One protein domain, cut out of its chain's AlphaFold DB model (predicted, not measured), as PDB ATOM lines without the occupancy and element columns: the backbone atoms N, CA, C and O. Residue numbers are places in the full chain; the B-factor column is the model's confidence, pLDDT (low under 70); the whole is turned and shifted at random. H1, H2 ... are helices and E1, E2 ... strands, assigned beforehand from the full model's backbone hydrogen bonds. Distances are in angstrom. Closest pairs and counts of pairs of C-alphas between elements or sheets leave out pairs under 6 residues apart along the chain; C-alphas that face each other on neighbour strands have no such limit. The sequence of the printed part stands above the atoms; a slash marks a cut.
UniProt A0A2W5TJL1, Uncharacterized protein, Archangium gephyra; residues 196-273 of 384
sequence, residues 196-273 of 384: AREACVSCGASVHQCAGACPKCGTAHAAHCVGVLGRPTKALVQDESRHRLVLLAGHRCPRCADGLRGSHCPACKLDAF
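Overview. This is residues 196 to 273 of the 384 residues of an uncharacterized protein of Archangium gephyra (UniProt A0A2W5TJL1). The model has little regular structure: a small strand hairpin, E3 and E4, with the one short helix H1 near E3, a second small hairpin, E1 and E2, apart from H1 and E4, and long loops making up much of the rest. The 78 printed residues, with E1, E2, E3, E4 and H1 in chain order, are mixed, with 24 in named elements; both two-stranded sheets are antiparallel. The whole is compact and rounded, radius of gyration of the C-alphas 11.3 A, spans 28 by 28 by 20 A.

Along the chain. E3 is residues 224 to 226, 6.6 A; E4 is 232 to 236, 9.3 A. H1, 240 to 249, measures 14.2 A and ends at C-alpha 249 (17.797, 26.171, 11.481). E1, 197 to 199, 7.0 A, begins at C-alpha 197 (13.385, 38.159, -3.872); E2 is 206 to 208, 6.8 A.

Arrangement. In hairpin E3 and E4, N 225 and O 235 are 2.9 A apart, within hydrogen-bond range. The closest C-alphas of E3 and H1, Cys 225 and His 243, are 7.1 A apart. In H1, every O i to N i+4 pair is within range. In hairpin E1 and E2, N 198 and O 207 are 2.8 A apart, within range. E2 and E3 are apart.

Size, cuts and confidence. The C-alphas farthest apart, Val 201 and Gly 262, are 29.8 A apart. The link E2 to E3 is long. The printed part has no cut, and no printed residue is under pLDDT 70.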
ATOM      1  N   ALA A 196      14.802  39.655   0.450       83.12
ATOM      2  CA  ALA A 196      14.867  40.124  -0.925       83.12
ATOM      3  C   ALA A 196      14.643  38.933  -1.871       83.12
ATOM      4  O   ALA A 196      15.219  37.851  -1.695       83.12
ATOM      5  N   ARG A 197      13.749  39.132  -2.841       88.38
ATOM      6  CA  ARG A 197      13.385  38.159  -3.872       88.38
ATOM      7  C   ARG A 197      13.811  38.699  -5.230       88.38
ATOM      8  O   ARG A 197      13.682  39.894  -5.478       88.38
ATOM      9  N   GLU A 198      14.265  37.813  -6.098       89.12
ATOM     10  CA  GLU A 198      14.701  38.115  -7.461       89.12
ATOM     11  C   GLU A 198      13.918  37.272  -8.466       89.12
ATOM     12  O   GLU A 198      13.386  36.214  -8.128       89.12
ATOM     13  N   ALA A 199      13.797  37.747  -9.703       91.75
ATOM     14  CA  ALA A 199      13.114  36.997 -10.748       91.75
ATOM     15  C   ALA A 199      14.011  35.863 -11.260       91.75
ATOM     16  O   ALA A 199      15.181  36.067 -11.576       91.75
ATOM     17  N   CYS A 200      13.458  34.656 -11.374       91.88
ATOM     18  CA  CYS A 200      14.159  33.532 -11.981       91.88
ATOM     19  C   CYS A 200      14.460  33.823 -13.456       91.88
ATOM     20  O   CYS A 200      13.541  34.108 -14.222       91.88
ATOM     21  N   VAL A 201      15.714  33.633 -13.871       91.19
ATOM     22  CA  VAL A 201      16.163  33.844 -15.260       91.19
ATOM     23  C   VAL A 201      15.417  32.952 -16.264       91.19
ATOM     24  O   VAL A 201      15.209  33.349 -17.402       91.19
ATOM     25  N   SER A 202      14.977  31.758 -15.850       94.06
ATOM     26  CA  SER A 202      14.309  30.801 -16.744       94.06
ATOM     27  C   SER A 202      12.791  30.991 -16.834       94.06
ATOM     28  O   SER A 202      12.234  30.904 -17.922       94.06
ATOM     29  N   CYS A 203      12.103  31.228 -15.711       92.19
ATOM     30  CA  CYS A 203      10.632  31.230 -15.671       92.19
ATOM     31  C   CYS A 203       9.997  32.527 -15.146       92.19
ATOM     32  O   CYS A 203       8.776  32.584 -15.003       92.19
ATOM     33  N   GLY A 204      10.797  33.536 -14.786       91.31
ATOM     34  CA  GLY A 204      10.332  34.830 -14.269       91.31
ATOM     35  C   GLY A 204       9.697  34.800 -12.871       91.31
ATOM     36  O   GLY A 204       9.332  35.846 -12.344       91.31
ATOM     37  N   ALA A 205       9.555  33.630 -12.238       90.56
ATOM     38  CA  ALA A 205       8.973  33.523 -10.900       90.56
ATOM     39  C   ALA A 205       9.859  34.196  -9.838       90.56
ATOM     40  O   ALA A 205      11.083  34.139  -9.933       90.56
ATOM     41  N   SER A 206       9.255  34.774  -8.793       90.81
ATOM     42  CA  SER A 206      10.003  35.360  -7.674       90.81
ATOM     43  C   SER A 206      10.666  34.264  -6.829       90.81
ATOM     44  O   SER A 206       9.967  33.453  -6.215       90.81
ATOM     45  N   VAL A 207      11.991  34.260  -6.764       91.25
ATOM     46  CA  VAL A 207      12.815  33.321  -5.998       91.25
ATOM     47  C   VAL A 207      13.500  34.074  -4.866       91.25
ATOM     48  O   VAL A 207      13.937  35.207  -5.028       91.25
ATOM     49  N   HIS A 208      13.577  33.465  -3.686       90.81
ATOM     50  CA  HIS A 208      14.303  34.053  -2.566       90.81
ATOM     51  C   HIS A 208      15.816  34.036  -2.852       90.81
ATOM     52  O   HIS A 208      16.334  33.007  -3.268       90.81
ATOM     53  N   GLN A 209      16.551  35.119  -2.576       91.31
ATOM     54  CA  GLN A 209      17.992  35.208  -2.903       91.31
ATOM     55  C   GLN A 209      18.857  34.108  -2.253       91.31
ATOM     56  O   GLN A 209      19.874  33.689  -2.797       91.31
ATOM     57  N   CYS A 210      18.455  33.610  -1.080       91.69
ATOM     58  CA  CYS A 210      19.132  32.487  -0.412       91.69
ATOM     59  C   CYS A 210      18.787  31.094  -0.981       91.69
ATOM     60  O   CYS A 210      19.271  30.097  -0.442       91.69
ATOM     61  N   ALA A 211      17.908  30.998  -1.983       91.56
ATOM     62  CA  ALA A 211      17.501  29.730  -2.580       91.56
ATOM     63  C   ALA A 211      18.596  29.179  -3.499       91.56
ATOM     64  O   ALA A 211      19.173  29.920  -4.291       91.56
ATOM     65  N   GLY A 212      18.831  27.868  -3.425       90.88
ATOM     66  CA  GLY A 212      19.714  27.164  -4.361       90.88
ATOM     67  C   GLY A 212      19.016  26.761  -5.660       90.88
ATOM     68  O   GLY A 212      19.675  26.482  -6.656       90.88
ATOM     69  N   ALA A 213      17.679  26.725  -5.681       92.50
ATOM     70  CA  ALA A 213      16.916  26.447  -6.893       92.50
ATOM     71  C   ALA A 213      15.534  27.110  -6.889       92.50
ATOM     72  O   ALA A 213      14.918  27.326  -5.841       92.50
ATOM     73  N   CYS A 214      15.012  27.374  -8.087       92.75
ATOM     74  CA  CYS A 214      13.665  27.902  -8.262       92.75
ATOM     75  C   CYS A 214      12.601  26.882  -7.796       92.75
ATOM     76  O   CYS A 214      12.652  25.724  -8.218       92.75
ATOM     77  N   PRO A 215      11.588  27.286  -7.003       90.62
ATOM     78  CA  PRO A 215      10.511  26.389  -6.580       90.62
ATOM     79  C   PRO A 215       9.615  25.914  -7.734       90.62
ATOM     80  O   PRO A 215       8.999  24.863  -7.608       90.62
ATOM     81  N   LYS A 216       9.532  26.669  -8.843       91.06
ATOM     82  CA  LYS A 216       8.625  26.374  -9.965       91.06
ATOM     83  C   LYS A 216       9.279  25.517 -11.051       91.06
ATOM     84  O   LYS A 216       8.733  24.486 -11.414       91.06
ATOM     85  N   CYS A 217      10.431  25.944 -11.574       90.50
ATOM     86  CA  CYS A 217      11.116  25.258 -12.678       90.50
ATOM     87  C   CYS A 217      12.322  24.416 -12.238       90.50
ATOM     88  O   CYS A 217      12.886  23.691 -13.048       90.50
ATOM     89  N   GLY A 218      12.753  24.516 -10.976       89.06
ATOM     90  CA  GLY A 218      13.889  23.750 -10.460       89.06
ATOM     91  C   GLY A 218      15.267  24.208 -10.946       89.06
ATOM     92  O   GLY A 218      16.251  23.618 -10.505       89.06
ATOM     93  N   THR A 219      15.355  25.242 -11.793       93.00
ATOM     94  CA  THR A 219      16.626  25.806 -12.272       93.00
ATOM     95  C   THR A 219      17.504  26.217 -11.095       93.00
ATOM     96  O   THR A 219      17.019  26.873 -10.164       93.00
ATOM     97  N   ALA A 220      18.777  25.821 -11.143       90.44
ATOM     98  CA  ALA A 220      19.770  26.178 -10.138       90.44
ATOM     99  C   ALA A 220      19.960  27.699 -10.071       90.44
ATOM    100  O   ALA A 220      19.867  28.400 -11.080       90.44
ATOM    101  N   HIS A 221      20.205  28.199  -8.867       87.94
ATOM    102  CA  HIS A 221      20.372  29.612  -8.577       87.94
ATOM    103  C   HIS A 221      21.595  29.799  -7.679       87.94
ATOM    104  O   HIS A 221      21.807  29.021  -6.749       87.94
ATOM    105  N   ALA A 222      22.391  30.837  -7.942       89.06
ATOM    106  CA  ALA A 222      23.526  31.174  -7.096       89.06
ATOM    107  C   ALA A 222      23.005  31.684  -5.743       89.06
ATOM    108  O   ALA A 222      22.479  32.791  -5.637       89.06
ATOM    109  N   ALA A 223      23.075  30.841  -4.715       89.75
ATOM    110  CA  ALA A 223      22.512  31.159  -3.412       89.75
ATOM    111  C   ALA A 223      23.381  32.175  -2.660       89.75
ATOM    112  O   ALA A 223      24.602  32.035  -2.559       89.75
ATOM    113  N   HIS A 224      22.725  33.161  -2.058       91.88
ATOM    114  CA  HIS A 224      23.341  34.085  -1.113       91.88
ATOM    115  C   HIS A 224      23.351  33.528   0.315       91.88
ATOM    116  O   HIS A 224      22.410  32.858   0.752       91.88
ATOM    117  N   CYS A 225      24.397  33.856   1.076       89.94
ATOM    118  CA  CYS A 225      24.514  33.479   2.482       89.94
ATOM    119  C   CYS A 225      23.392  34.095   3.331       89.94
ATOM    120  O   CYS A 225      23.038  35.268   3.176       89.94
ATOM    121  N   VAL A 226      22.877  33.328   4.296       87.56
ATOM    122  CA  VAL A 226      21.900  33.826   5.272       87.56
ATOM    123  C   VAL A 226      22.618  34.627   6.359       87.56
ATOM    124  O   VAL A 226      23.399  34.087   7.140       87.56
ATOM    125  N   GLY A 227      22.345  35.923   6.409       84.31
ATOM    126  CA  GLY A 227      22.804  36.835   7.446       84.31
ATOM    127  C   GLY A 227      21.899  36.847   8.681       84.31
ATOM    128  O   GLY A 227      21.009  36.013   8.873       84.31
ATOM    129  N   VAL A 228      22.122  37.843   9.536       75.62
ATOM    130  CA  VAL A 228      21.375  38.025  10.787       75.62
ATOM    131  C   VAL A 228      19.883  38.238  10.490       75.62
ATOM    132  O   VAL A 228      19.519  38.958   9.559       75.62
ATOM    133  N   LEU A 229      19.012  37.586  11.272       71.19
ATOM    134  CA  LEU A 229      17.545  37.602  11.110       71.19
ATOM    135  C   LEU A 229      17.035  37.082   9.750       71.19
ATOM    136  O   LEU A 229      15.907  37.373   9.357       71.19
ATOM    137  N   GLY A 230      17.834  36.286   9.036       74.38
ATOM    138  CA  GLY A 230      17.396  35.646   7.796       74.38
ATOM    139  C   GLY A 230      17.510  36.519   6.546       74.38
ATOM    140  O   GLY A 230      16.968  36.135   5.510       74.38
ATOM    141  N   ARG A 231      18.195  37.670   6.625       83.62
ATOM    142  CA  ARG A 231      18.457  38.536   5.467       83.62
ATOM    143  C   ARG A 231      19.530  37.935   4.552       83.62
ATOM    144  O   ARG A 231      20.531  37.448   5.070       83.62
ATOM    145  N   PRO A 232      19.380  38.004   3.221       86.12
ATOM    146  CA  PRO A 232      20.449  37.624   2.305       86.12
ATOM    147  C   PRO A 232      21.647  38.569   2.450       86.12
ATOM    148  O   PRO A 232      21.496  39.784   2.592       86.12
ATOM    149  N   THR A 233      22.845  37.996   2.437       88.25
ATOM    150  CA  THR A 233      24.114  38.731   2.432       88.25
ATOM    151  C   THR A 233      24.639  38.811   1.004       88.25
ATOM    152  O   THR A 233      24.414  37.905   0.211       88.25
ATOM    153  N   LYS A 234      25.409  39.852   0.666       87.50
ATOM    154  CA  LYS A 234      26.040  39.967  -0.663       87.50
ATOM    155  C   LYS A 234      26.990  38.805  -0.992       87.50
ATOM    156  O   LYS A 234      27.213  38.523  -2.161       87.50
ATOM    157  N   ALA A 235      27.529  38.131   0.023       90.56
ATOM    158  CA  ALA A 235      28.389  36.968  -0.152       90.56
ATOM    159  C   ALA A 235      27.604  35.760  -0.686       90.56
ATOM    160  O   ALA A 235      26.542  35.418  -0.158       90.56
ATOM    161  N   LEU A 236      28.166  35.109  -1.702       90.69
ATOM    162  CA  LEU A 236      27.681  33.837  -2.228       90.69
ATOM    163  C   LEU A 236      28.060  32.684  -1.292       90.69
ATOM    164  O   LEU A 236      29.057  32.746  -0.567       90.69
ATOM    165  N   VAL A 237      27.246  31.635  -1.316       91.50
ATOM    166  CA  VAL A 237      27.484  30.406  -0.558       91.50
ATOM    167  C   VAL A 237      28.710  29.683  -1.113       91.50
ATOM    168  O   VAL A 237      28.765  29.376  -2.298       91.50
ATOM    169  N   GLN A 238      29.684  29.397  -0.245       90.44
ATOM    170  CA  GLN A 238      30.854  28.572  -0.586       90.44
ATOM    171  C   GLN A 238      30.693  27.107  -0.164       90.44
ATOM    172  O   GLN A 238      31.256  26.219  -0.793       90.44
ATOM    173  N   ASP A 239      29.919  26.853   0.894       92.00
ATOM    174  CA  ASP A 239      29.652  25.517   1.428       92.00
ATOM    175  C   ASP A 239      28.141  25.271   1.447       92.00
ATOM    176  O   ASP A 239      27.417  25.735   2.338       92.00
ATOM    177  N   GLU A 240      27.660  24.551   0.435       89.81
ATOM    178  CA  GLU A 240      26.242  24.226   0.284       89.81
ATOM    179  C   GLU A 240      25.715  23.374   1.441       89.81
ATOM    180  O   GLU A 240      24.578  23.562   1.880       89.81
ATOM    181  N   SER A 241      26.538  22.467   1.977       90.56
ATOM    182  CA  SER A 241      26.132  21.560   3.052       90.56
ATOM    183  C   SER A 241      25.821  22.340   4.330       90.56
ATOM    184  O   SER A 241      24.757  22.185   4.934       90.56
ATOM    185  N   ARG A 242      26.695  23.285   4.686       90.94
ATOM    186  CA  ARG A 242      26.493  24.174   5.827       90.94
ATOM    187  C   ARG A 242      25.343  25.145   5.593       90.94
ATOM    188  O   ARG A 242      24.576  25.403   6.521       90.94
ATOM    189  N   HIS A 243      25.193  25.674   4.379       92.94
ATOM    190  CA  HIS A 243      24.086  26.574   4.041       92.94
ATOM    191  C   HIS A 243      22.722  25.898   4.196       92.94
ATOM    192  O   HIS A 243      21.809  26.490   4.774       92.94
ATOM    193  N   ARG A 244      22.594  24.629   3.787       93.12
ATOM    194  CA  ARG A 244      21.375  23.835   4.016       93.12
ATOM    195  C   ARG A 244      21.022  23.749   5.499       93.12
ATOM    196  O   ARG A 244      19.883  24.037   5.864       93.12
ATOM    197  N   LEU A 245      21.992  23.445   6.365       92.75
ATOM    198  CA  LEU A 245      21.770  23.389   7.818       92.75
ATOM    199  C   LEU A 245      21.345  24.747   8.394       92.75
ATOM    200  O   LEU A 245      20.496  24.806   9.285       92.75
ATOM    201  N   VAL A 246      21.893  25.849   7.872       92.19
ATOM    202  CA  VAL A 246      21.499  27.210   8.267       92.19
ATOM    203  C   VAL A 246      20.057  27.520   7.847       92.19
ATOM    204  O   VAL A 246      19.302  28.079   8.647       92.19
ATOM    205  N   LEU A 247      19.645  27.133   6.635       92.00
ATOM    206  CA  LEU A 247      18.261  27.291   6.171       92.00
ATOM    207  C   LEU A 247      17.282  26.480   7.028       92.00
ATOM    208  O   LEU A 247      16.266  27.026   7.465       92.00
ATOM    209  N   LEU A 248      17.620  25.228   7.345       92.50
ATOM    210  CA  LEU A 248      16.823  24.375   8.231       92.50
ATOM    211  C   LEU A 248      16.721  24.959   9.644       92.50
ATOM    212  O   LEU A 248      15.634  25.032  10.214       92.50
ATOM    213  N   ALA A 249      17.820  25.489  10.188       90.94
ATOM    214  CA  ALA A 249      17.797  26.171  11.481       90.94
ATOM    215  C   ALA A 249      16.900  27.423  11.478       90.94
ATOM    216  O   ALA A 249      16.295  27.759  12.496       90.94
ATOM    217  N   GLY A 250      16.772  28.089  10.328       88.62
ATOM    218  CA  GLY A 250      15.836  29.189  10.094       88.62
ATOM    219  C   GLY A 250      14.405  28.759   9.749       88.62
ATOM    220  O   GLY A 250      13.593  29.621   9.406       88.62
ATOM    221  N   HIS A 251      14.087  27.459   9.813       90.19
ATOM    222  CA  HIS A 251      12.804  26.871   9.416       90.19
ATOM    223  C   HIS A 251      12.406  27.202   7.964       90.19
ATOM    224  O   HIS A 251      11.255  27.542   7.651       90.19
ATOM    225  N   ARG A 252      13.390  27.126   7.064       90.50
ATOM    226  CA  ARG A 252      13.242  27.332   5.621       90.50
ATOM    227  C   ARG A 252      13.597  26.075   4.850       90.50
ATOM    228  O   ARG A 252      14.412  25.268   5.286       90.50
ATOM    229  N   CYS A 253      12.999  25.938   3.675       91.94
ATOM    230  CA  CYS A 253      13.295  24.843   2.774       91.94
ATOM    231  C   CYS A 253      14.751  24.938   2.283       91.94
ATOM    232  O   CYS A 253      15.142  25.997   1.783       91.94
ATOM    233  N   PRO A 254      15.539  23.850   2.339       92.12
ATOM    234  CA  PRO A 254      16.931  23.856   1.893       92.12
ATOM    235  C   PRO A 254      17.082  24.082   0.378       92.12
ATOM    236  O   PRO A 254      18.156  24.464  -0.074       92.12
ATOM    237  N   ARG A 255      16.017  23.878  -0.414       92.12
ATOM    238  CA  ARG A 255      16.029  24.067  -1.875       92.12
ATOM    239  C   ARG A 255      15.589  25.470  -2.299       92.12
ATOM    240  O   ARG A 255      16.338  26.169  -2.973       92.12
ATOM    241  N   CYS A 256      14.378  25.881  -1.911       90.50
ATOM    242  CA  CYS A 256      13.771  27.141  -2.364       90.50
ATOM    243  C   CYS A 256      13.840  28.292  -1.342       90.50
ATOM    244  O   CYS A 256      13.392  29.393  -1.647       90.50
ATOM    245  N   ALA A 257      14.365  28.053  -0.132       91.69
ATOM    246  CA  ALA A 257      14.466  29.016   0.975       91.69
ATOM    247  C   ALA A 257      13.140  29.663   1.454       91.69
ATOM    248  O   ALA A 257      13.155  30.528   2.340       91.69
ATOM    249  N   ASP A 258      11.986  29.215   0.948       90.19
ATOM    250  CA  ASP A 258      10.673  29.577   1.487       90.19
ATOM    251  C   ASP A 258      10.430  28.930   2.859       90.19
ATOM    252  O   ASP A 258      11.052  27.931   3.229       90.19
ATOM    253  N   GLY A 259       9.517  29.511   3.640       88.50
ATOM    254  CA  GLY A 259       9.190  29.027   4.981       88.50
ATOM    255  C   GLY A 259       8.537  27.642   4.969       88.50
ATOM    256  O   GLY A 259       7.591  27.396   4.219       88.50
ATOM    257  N   LEU A 260       9.015  26.754   5.839       89.44
ATOM    258  CA  LEU A 260       8.427  25.428   6.036       89.44
ATOM    259  C   LEU A 260       7.117  25.513   6.836       89.44
ATOM    260  O   LEU A 260       6.903  26.444   7.621       89.44
ATOM    261  N   ARG A 261       6.240  24.519   6.661       86.06
ATOM    262  CA  ARG A 261       5.081  24.254   7.527       86.06
ATOM    263  C   ARG A 261       5.254  22.860   8.131       86.06
ATOM    264  O   ARG A 261       4.966  21.867   7.476       86.06
ATOM    265  N   GLY A 262       5.747  22.799   9.370       83.88
ATOM    266  CA  GLY A 262       6.190  21.535   9.962       83.88
ATOM    267  C   GLY A 262       7.433  21.021   9.234       83.88
ATOM    268  O   GLY A 262       8.387  21.773   9.049       83.88
ATOM    269  N   SER A 263       7.397  19.770   8.789       84.44
ATOM    270  CA  SER A 263       8.456  19.110   8.016       84.44
ATOM    271  C   SER A 263       8.369  19.335   6.501       84.44
ATOM    272  O   SER A 263       9.292  18.937   5.804       84.44
ATOM    273  N   HIS A 264       7.329  19.995   5.974       89.12
ATOM    274  CA  HIS A 264       7.097  20.083   4.525       89.12
ATOM    275  C   HIS A 264       7.142  21.520   3.992       89.12
ATOM    276  O   HIS A 264       6.700  22.478   4.642       89.12
ATOM    277  N   CYS A 265       7.648  21.688   2.769       90.56
ATOM    278  CA  CYS A 265       7.616  22.965   2.071       90.56
ATOM    279  C   CYS A 265       6.317  23.133   1.262       90.56
ATOM    280  O   CYS A 265       6.075  22.356   0.342       90.56
ATOM    281  N   PRO A 266       5.514  24.188   1.493       89.56
ATOM    282  CA  PRO A 266       4.305  24.423   0.703       89.56
ATOM    283  C   PRO A 266       4.592  24.868  -0.743       89.56
ATOM    284  O   PRO A 266       3.724  24.722  -1.596       89.56
ATOM    285  N   ALA A 267       5.779  25.421  -1.023       89.19
ATOM    286  CA  ALA A 267       6.123  25.963  -2.337       89.19
ATOM    287  C   ALA A 267       6.637  24.882  -3.299       89.19
ATOM    288  O   ALA A 267       6.114  24.735  -4.399       89.19
ATOM    289  N   CYS A 268       7.644  24.108  -2.881       88.25
ATOM    290  CA  CYS A 268       8.260  23.072  -3.717       88.25
ATOM    291  C   CYS A 268       7.860  21.637  -3.338       88.25
ATOM    292  O   CYS A 268       8.362  20.704  -3.959       88.25
ATOM    293  N   LYS A 269       6.992  21.456  -2.330       88.69
ATOM    294  CA  LYS A 269       6.492  20.155  -1.837       88.69
ATOM    295  C   LYS A 269       7.572  19.169  -1.377       88.69
ATOM    296  O   LYS A 269       7.293  17.987  -1.242       88.69
ATOM    297  N   LEU A 270       8.788  19.651  -1.142       88.69
ATOM    298  CA  LEU A 270       9.877  18.849  -0.599       88.69
ATOM    299  C   LEU A 270       9.841  18.822   0.920       88.69
ATOM    300  O   LEU A 270       9.490  19.819   1.565       88.69
ATOM    301  N   ASP A 271      10.304  17.703   1.451       89.75
ATOM    302  CA  ASP A 271      10.531  17.509   2.871       89.75
ATOM    303  C   ASP A 271      11.756  18.296   3.339       89.75
ATOM    304  O   ASP A 271      12.648  18.663   2.564       89.75
ATOM    305  N   ALA A 272      11.765  18.621   4.627       87.81
ATOM    306  CA  ALA A 272      12.831  19.383   5.253       87.81
ATOM    307  C   ALA A 272      14.141  18.587   5.292       87.81
ATOM    308  O   ALA A 272      15.199  19.157   5.036       87.81
ATOM    309  N   PHE A 273      14.067  17.289   5.580       90.38
ATOM    310  CA  PHE A 273      15.219  16.398   5.678       90.38
ATOM    311  C   PHE A 273      15.161  15.380   4.542       90.38
ATOM    312  O   PHE A 273      14.087  14.869   4.237       90.38
TER     313      PHE A 273